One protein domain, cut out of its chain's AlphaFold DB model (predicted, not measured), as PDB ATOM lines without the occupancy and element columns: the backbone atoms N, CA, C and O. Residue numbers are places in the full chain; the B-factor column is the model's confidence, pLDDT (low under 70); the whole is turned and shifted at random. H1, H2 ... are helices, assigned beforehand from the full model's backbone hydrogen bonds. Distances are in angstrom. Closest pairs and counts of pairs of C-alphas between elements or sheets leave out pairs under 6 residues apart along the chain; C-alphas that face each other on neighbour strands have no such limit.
ATOM      1  N   LEU A   2      14.386   0.611  17.053       79.50
ATOM      2  CA  LEU A   2      15.692   1.231  17.332       79.50
ATOM      3  C   LEU A   2      16.757   1.021  16.236       79.50
ATOM      4  O   LEU A   2      17.388   1.980  15.815       79.50
ATOM      5  N   GLY A   3      16.903  -0.200  15.704       80.69
ATOM      6  CA  GLY A   3      17.896  -0.474  14.654       80.69
ATOM      7  C   GLY A   3      17.658   0.290  13.344       80.69
ATOM      8  O   GLY A   3      18.613   0.661  12.672       80.69
ATOM      9  N   ARG A   4      16.395   0.592  13.006       83.38
ATOM     10  CA  ARG A   4      16.058   1.420  11.835       83.38
ATOM     11  C   ARG A   4      16.435   2.878  12.082       83.38
ATOM     12  O   ARG A   4      17.059   3.483  11.228       83.38
ATOM     13  N   GLN A   5      16.107   3.411  13.260       84.38
ATOM     14  CA  GLN A   5      16.455   4.785  13.642       84.38
ATOM     15  C   GLN A   5      17.974   4.993  13.676       84.38
ATOM     16  O   GLN A   5      18.467   5.980  13.141       84.38
ATOM     17  N   GLN A   6      18.718   4.039  14.242       85.19
ATOM     18  CA  GLN A   6      20.182   4.077  14.269       85.19
ATOM     19  C   GLN A   6      20.780   4.047  12.858       85.19
ATOM     20  O   GLN A   6      21.653   4.854  12.558       85.19
ATOM     21  N   ALA A   7      20.285   3.170  11.978       84.19
ATOM     22  CA  ALA A   7      20.738   3.119  10.589       84.19
ATOM     23  C   ALA A   7      20.468   4.439   9.849       84.19
ATOM     24  O   ALA A   7      21.367   4.973   9.207       84.19
ATOM     25  N   THR A   8      19.266   5.003  10.002       86.75
ATOM     26  CA  THR A   8      18.892   6.282   9.383       86.75
ATOM     27  C   THR A   8      19.722   7.453   9.917       86.75
ATOM     28  O   THR A   8      20.104   8.324   9.142       86.75
ATOM     29  N   LEU A   9      20.060   7.466  11.211       89.25
ATOM     30  CA  LEU A   9      20.953   8.474  11.787       89.25
ATOM     31  C   LEU A   9      22.362   8.383  11.188       89.25
ATOM     32  O   LEU A   9      22.926   9.398  10.787       89.25
ATOM     33  N   ILE A  10      22.919   7.173  11.109       89.31
ATOM     34  CA  ILE A  10      24.248   6.940  10.526       89.31
ATOM     35  C   ILE A  10      24.272   7.397   9.062       89.31
ATOM     36  O   ILE A  10      25.206   8.072   8.632       89.31
ATOM     37  N   GLU A  11      23.225   7.076   8.307       88.12
ATOM     38  CA  GLU A  11      23.095   7.471   6.907       88.12
ATOM     39  C   GLU A  11      22.992   8.995   6.744       88.12
ATOM     40  O   GLU A  11      23.707   9.576   5.925       88.12
ATOM     41  N   ALA A  12      22.191   9.662   7.581       87.94
ATOM     42  CA  ALA A  12      22.080  11.118   7.591       87.94
ATOM     43  C   ALA A  12      23.433  11.794   7.855       87.94
ATOM     44  O   ALA A  12      23.809  12.726   7.141       87.94
ATOM     45  N   VAL A  13      24.195  11.290   8.833       89.88
ATOM     46  CA  VAL A  13      25.537  11.798   9.157       89.88
ATOM     47  C   VAL A  13      26.488  11.633   7.973       89.88
ATOM     48  O   VAL A  13      27.203  12.577   7.635       89.88
ATOM     49  N   HIS A  14      26.479  10.479   7.302       87.75
ATOM     50  CA  HIS A  14      27.323  10.258   6.127       87.75
ATOM     51  C   HIS A  14      26.990  11.213   4.976       87.75
ATOM     52  O   HIS A  14      27.909  11.775   4.377       87.75
ATOM     53  N   ILE A  15      25.703  11.431   4.688       85.38
ATOM     54  CA  ILE A  15      25.263  12.340   3.620       85.38
ATOM     55  C   ILE A  15      25.677  13.778   3.941       85.38
ATOM     56  O   ILE A  15      26.250  14.459   3.091       85.38
ATOM     57  N   LEU A  16      25.437  14.233   5.172       86.25
ATOM     58  CA  LEU A  16      25.813  15.578   5.612       86.25
ATOM     59  C   LEU A  16      27.329  15.788   5.554       86.25
ATOM     60  O   LEU A  16      27.794  16.778   4.995       86.25
ATOM     61  N   HIS A  17      28.106  14.834   6.065       86.56
ATOM     62  CA  HIS A  17      29.564  14.898   6.021       86.56
ATOM     63  C   HIS A  17      30.094  14.910   4.581       86.56
ATOM     64  O   HIS A  17      30.991  15.689   4.254       86.56
ATOM     65  N   HIS A  18      29.523  14.086   3.699       85.94
ATOM     66  CA  HIS A  18      29.895  14.067   2.288       85.94
ATOM     67  C   HIS A  18      29.627  15.415   1.612       85.94
ATOM     68  O   HIS A  18      30.514  15.941   0.939       85.94
ATOM     69  N   ARG A  19      28.448  16.003   1.841       83.12
ATOM     70  CA  ARG A  19      28.062  17.318   1.306       83.12
ATOM     71  C   ARG A  19      28.963  18.446   1.820       83.12
ATOM     72  O   ARG A  19      29.381  19.295   1.040       83.12
ATOM     73  N   LEU A  20      29.326  18.421   3.106       81.62
ATOM     74  CA  LEU A  20      30.273  19.381   3.688       81.62
ATOM     75  C   LEU A  20      31.668  19.263   3.064       81.62
ATOM     76  O   LEU A  20      32.299  20.272   2.766       81.62
ATOM     77  N   ARG A  21      32.148  18.036   2.837       82.81
ATOM     78  CA  ARG A  21      33.478  17.789   2.263       82.81
ATOM     79  C   ARG A  21      33.568  18.180   0.789       82.81
ATOM     80  O   ARG A  21      34.611  18.644   0.340       82.81
ATOM     81  N   THR A  22      32.506  17.933   0.035       83.00
ATOM     82  CA  THR A  22      32.446  18.212  -1.407       83.00
ATOM     83  C   THR A  22      32.094  19.665  -1.711       83.00
ATOM     84  O   THR A  22      32.223  20.083  -2.859       83.00
ATOM     85  N   GLY A  23      31.669  20.439  -0.707       67.88
ATOM     86  CA  GLY A  23      31.145  21.786  -0.921       67.88
ATOM     87  C   GLY A  23      29.851  21.783  -1.739       67.88
ATOM     88  O   GLY A  23      29.460  22.821  -2.260       67.88
ATOM     89  N   GLU A  24      29.176  20.634  -1.852       65.38
ATOM     90  CA  GLU A  24      27.942  20.455  -2.631       65.38
ATOM     91  C   GLU A  24      26.712  21.088  -1.942       65.38
ATOM     92  O   GLU A  24      25.570  20.821  -2.301       65.38
ATOM     93  N   ALA A  25      26.903  21.922  -0.918       64.38
ATOM     94  CA  ALA A  25      25.813  22.410  -0.086       64.38
ATOM     95  C   ALA A  25      25.911  23.904   0.197       64.38
ATOM     96  O   ALA A  25      26.650  24.295   1.090       64.38
ATOM     97  N   THR A  26      25.069  24.692  -0.476       55.94
ATOM     98  CA  THR A  26      24.343  25.823   0.143       55.94
ATOM     99  C   THR A  26      23.213  26.370  -0.729       55.94
ATOM    100  O   THR A  26      22.312  26.988  -0.178       55.94
ATOM    101  N   ASP A  27      23.204  26.163  -2.048       50.62
ATOM    102  CA  ASP A  27      22.320  26.975  -2.906       50.62
ATOM    103  C   ASP A  27      20.820  26.666  -2.755       50.62
ATOM    104  O   ASP A  27      20.003  27.572  -2.891       50.62
ATOM    105  N   ASP A  28      20.446  25.434  -2.390       52.84
ATOM    106  CA  ASP A  28      19.032  25.053  -2.216       52.84
ATOM    107  C   ASP A  28      18.614  24.958  -0.731       52.84
ATOM    108  O   ASP A  28      17.512  25.352  -0.352       52.84
ATOM    109  N   LEU A  29      19.530  24.530   0.154       54.50
ATOM    110  CA  LEU A  29      19.298  24.505   1.610       54.50
ATOM    111  C   LEU A  29      19.485  25.876   2.279       54.50
ATOM    112  O   LEU A  29      18.889  26.135   3.315       54.50
ATOM    113  N   GLY A  30      20.319  26.752   1.717       52.88
ATOM    114  CA  GLY A  30      20.510  28.122   2.200       52.88
ATOM    115  C   GLY A  30      19.388  29.064   1.760       52.88
ATOM    116  O   GLY A  30      19.123  30.053   2.439       52.88
ATOM    117  N   ALA A  31      18.688  28.739   0.664       53.31
ATOM    118  CA  ALA A  31      17.498  29.466   0.219       53.31
ATOM    119  C   ALA A  31      16.266  29.148   1.086       53.31
ATOM    120  O   ALA A  31      15.438  30.027   1.330       53.31
ATOM    121  N   GLN A  32      16.173  27.922   1.609       54.62
ATOM    122  CA  GLN A  32      15.252  27.559   2.683       54.62
ATOM    123  C   GLN A  32      15.982  27.647   4.016       54.62
ATOM    124  O   GLN A  32      16.313  26.634   4.624       54.62
ATOM    125  N   PHE A  33      16.245  28.881   4.452       54.22
ATOM    126  CA  PHE A  33      16.611  29.191   5.832       54.22
ATOM    127  C   PHE A  33      15.834  28.244   6.748       54.22
ATOM    128  O   PHE A  33      14.601  28.284   6.714       54.22
ATOM    129  N   MET A  34      16.546  27.341   7.438       60.38
ATOM    130  CA  MET A  34      15.966  26.335   8.326       60.38
ATOM    131  C   MET A  34      14.918  27.047   9.159       60.38
ATOM    132  O   MET A  34      15.248  27.862  10.021       60.38
ATOM    133  N   LYS A  35      13.647  26.826   8.813       59.34
ATOM    134  CA  LYS A  35      12.549  27.393   9.572       59.34
ATOM    135  C   LYS A  35      12.762  26.838  10.968       59.34
ATOM    136  O   LYS A  35      13.024  25.642  11.093       59.34
ATOM    137  N   GLU A  36      12.740  27.712  11.962       60.22
ATOM    138  CA  GLU A  36      13.140  27.431  13.348       60.22
ATOM    139  C   GLU A  36      12.430  26.190  13.944       60.22
ATOM    140  O   GLU A  36      12.917  25.593  14.894       60.22
ATOM    141  N   ASP A  37      11.367  25.718  13.279       65.62
ATOM    142  CA  ASP A  37      10.562  24.535  13.586       65.62
ATOM    143  C   ASP A  37      10.758  23.338  12.617       65.62
ATOM    144  O   ASP A  37       9.820  22.575  12.375       65.62
ATOM    145  N   SER A  38      11.923  23.176  11.977       67.94
ATOM    146  CA  SER A  38      12.130  22.080  11.009       67.94
ATOM    147  C   SER A  38      12.088  20.724  11.713       67.94
ATOM    148  O   SER A  38      12.944  20.416  12.547       67.94
ATOM    149  N   SER A  39      11.097  19.896  11.376       82.06
ATOM    150  CA  SER A  39      10.954  18.591  12.010       82.06
ATOM    151  C   SER A  39      12.073  17.648  11.564       82.06
ATOM    152  O   SER A  39      12.625  17.761  10.466       82.06
ATOM    153  N   VAL A  40      12.389  16.647  12.392       81.06
ATOM    154  CA  VAL A  40      13.371  15.602  12.043       81.06
ATOM    155  C   VAL A  40      13.018  14.939  10.707       81.06
ATOM    156  O   VAL A  40      13.899  14.639   9.908       81.06
ATOM    157  N   ASN A  41      11.727  14.757  10.430       84.44
ATOM    158  CA  ASN A  41      11.265  14.173   9.176       84.44
ATOM    159  C   ASN A  41      11.464  15.094   7.973       84.44
ATOM    160  O   ASN A  41      11.768  14.590   6.891       84.44
ATOM    161  N   ASP A  42      11.375  16.411   8.158       82.06
ATOM    162  CA  ASP A  42      11.712  17.366   7.104       82.06
ATOM    163  C   ASP A  42      13.197  17.255   6.763       82.06
ATOM    164  O   ASP A  42      13.551  17.137   5.592       82.06
ATOM    165  N   ILE A  43      14.076  17.188   7.768       83.00
ATOM    166  CA  ILE A  43      15.522  17.014   7.558       83.00
ATOM    167  C   ILE A  43      15.805  15.717   6.792       83.00
ATOM    168  O   ILE A  43      16.541  15.726   5.804       83.00
ATOM    169  N   LEU A  44      15.191  14.604   7.198       83.69
ATOM    170  CA  LEU A  44      15.347  13.324   6.505       83.69
ATOM    171  C   LEU A  44      14.887  13.409   5.049       83.69
ATOM    172  O   LEU A  44      15.599  12.938   4.164       83.69
ATOM    173  N   HIS A  45      13.765  14.074   4.778       82.62
ATOM    174  CA  HIS A  45      13.283  14.279   3.416       82.62
ATOM    175  C   HIS A  45      14.276  15.088   2.559       82.62
ATOM    176  O   HIS A  45      14.565  14.693   1.429       82.62
ATOM    177  N   HIS A  46      14.878  16.156   3.096       81.88
ATOM    178  CA  HIS A  46      15.924  16.933   2.401       81.88
ATOM    179  C   HIS A  46      17.207  16.126   2.132       81.88
ATOM    180  O   HIS A  46      17.989  16.432   1.223       81.88
ATOM    181  N   LEU A  47      17.439  15.082   2.922       81.00
ATOM    182  CA  LEU A  47      18.533  14.135   2.726       81.00
ATOM    183  C   LEU A  47      18.148  12.968   1.802       81.00
ATOM    184  O   LEU A  47      19.009  12.158   1.476       81.00
ATOM    185  N   GLY A  48      16.892  12.885   1.344       81.31
ATOM    186  CA  GLY A  48      16.381  11.764   0.547       81.31
ATOM    187  C   GLY A  48      16.144  10.487   1.362       81.31
ATOM    188  O   GLY A  48      16.037   9.399   0.797       81.31
ATOM    189  N   LEU A  49      16.074  10.605   2.688       82.88
ATOM    190  CA  LEU A  49      15.905   9.500   3.622       82.88
ATOM    191  C   LEU A  49      14.432   9.253   3.940       82.88
ATOM    192  O   LEU A  49      13.593  10.153   3.920       82.88
ATOM    193  N   THR A  50      14.113   7.998   4.265       84.75
ATOM    194  CA  THR A  50      12.743   7.630   4.636       84.75
ATOM    195  C   THR A  50      12.391   8.231   6.002       84.75
ATOM    196  O   THR A  50      13.136   7.985   6.955       84.75
ATOM    197  N   PRO A  51      11.249   8.933   6.137       81.81
ATOM    198  CA  PRO A  51      10.791   9.471   7.412       81.81
ATOM    199  C   PRO A  51      10.719   8.407   8.511       81.81
ATOM    200  O   PRO A  51      10.391   7.234   8.270       81.81
TER     201      PRO A  51
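Overview. This is residues 2 to 51 of the 195 residues of an uncharacterized protein of Fonsecaea monophora (UniProt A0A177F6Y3). One long straight helix, H1, forms one side of a flat, open shape; from its far end a long unnamed stretch loops round in a wide arc and brings a short helix, H2, back near the middle of H1. Residues 17 to 23, of which 17 to 22 belong to H1, stick out free. The printed part has 50 residues, with two named helices, H1 then H2, and no named strand, all helix by class. It is only just compact, close to loose, with a radius of gyration of the C-alphas of 11.6 A, and spans 33 by 26 by 14 A.

Arrangement. H1, residues 2 to 22, and H2, residues 40 to 46, are close but not clearly touching; their closest C-alphas, of Ala 12 and Leu 44, are 7.2 A apart. They run the same way at a steep tilt of 46 degrees. In H1 and H2 every O i to N i+4 pair is within hydrogen-bond range.

Along the chain. H1 measures 30.3 A from C-alpha 2 at (15.692, 1.231, 17.332) to C-alpha 22. H2 measures 10.1 A and ends at C-alpha 46, (15.924, 16.933, 2.401).

Size, cuts and confidence. The C-alphas of Leu 2 and Asp 27, the two farthest apart, are 33.4 A apart. The printed part has no cut. The link from H1 to H2, 17 residues, is long. Residues 23 to 38 have pLDDT under 70.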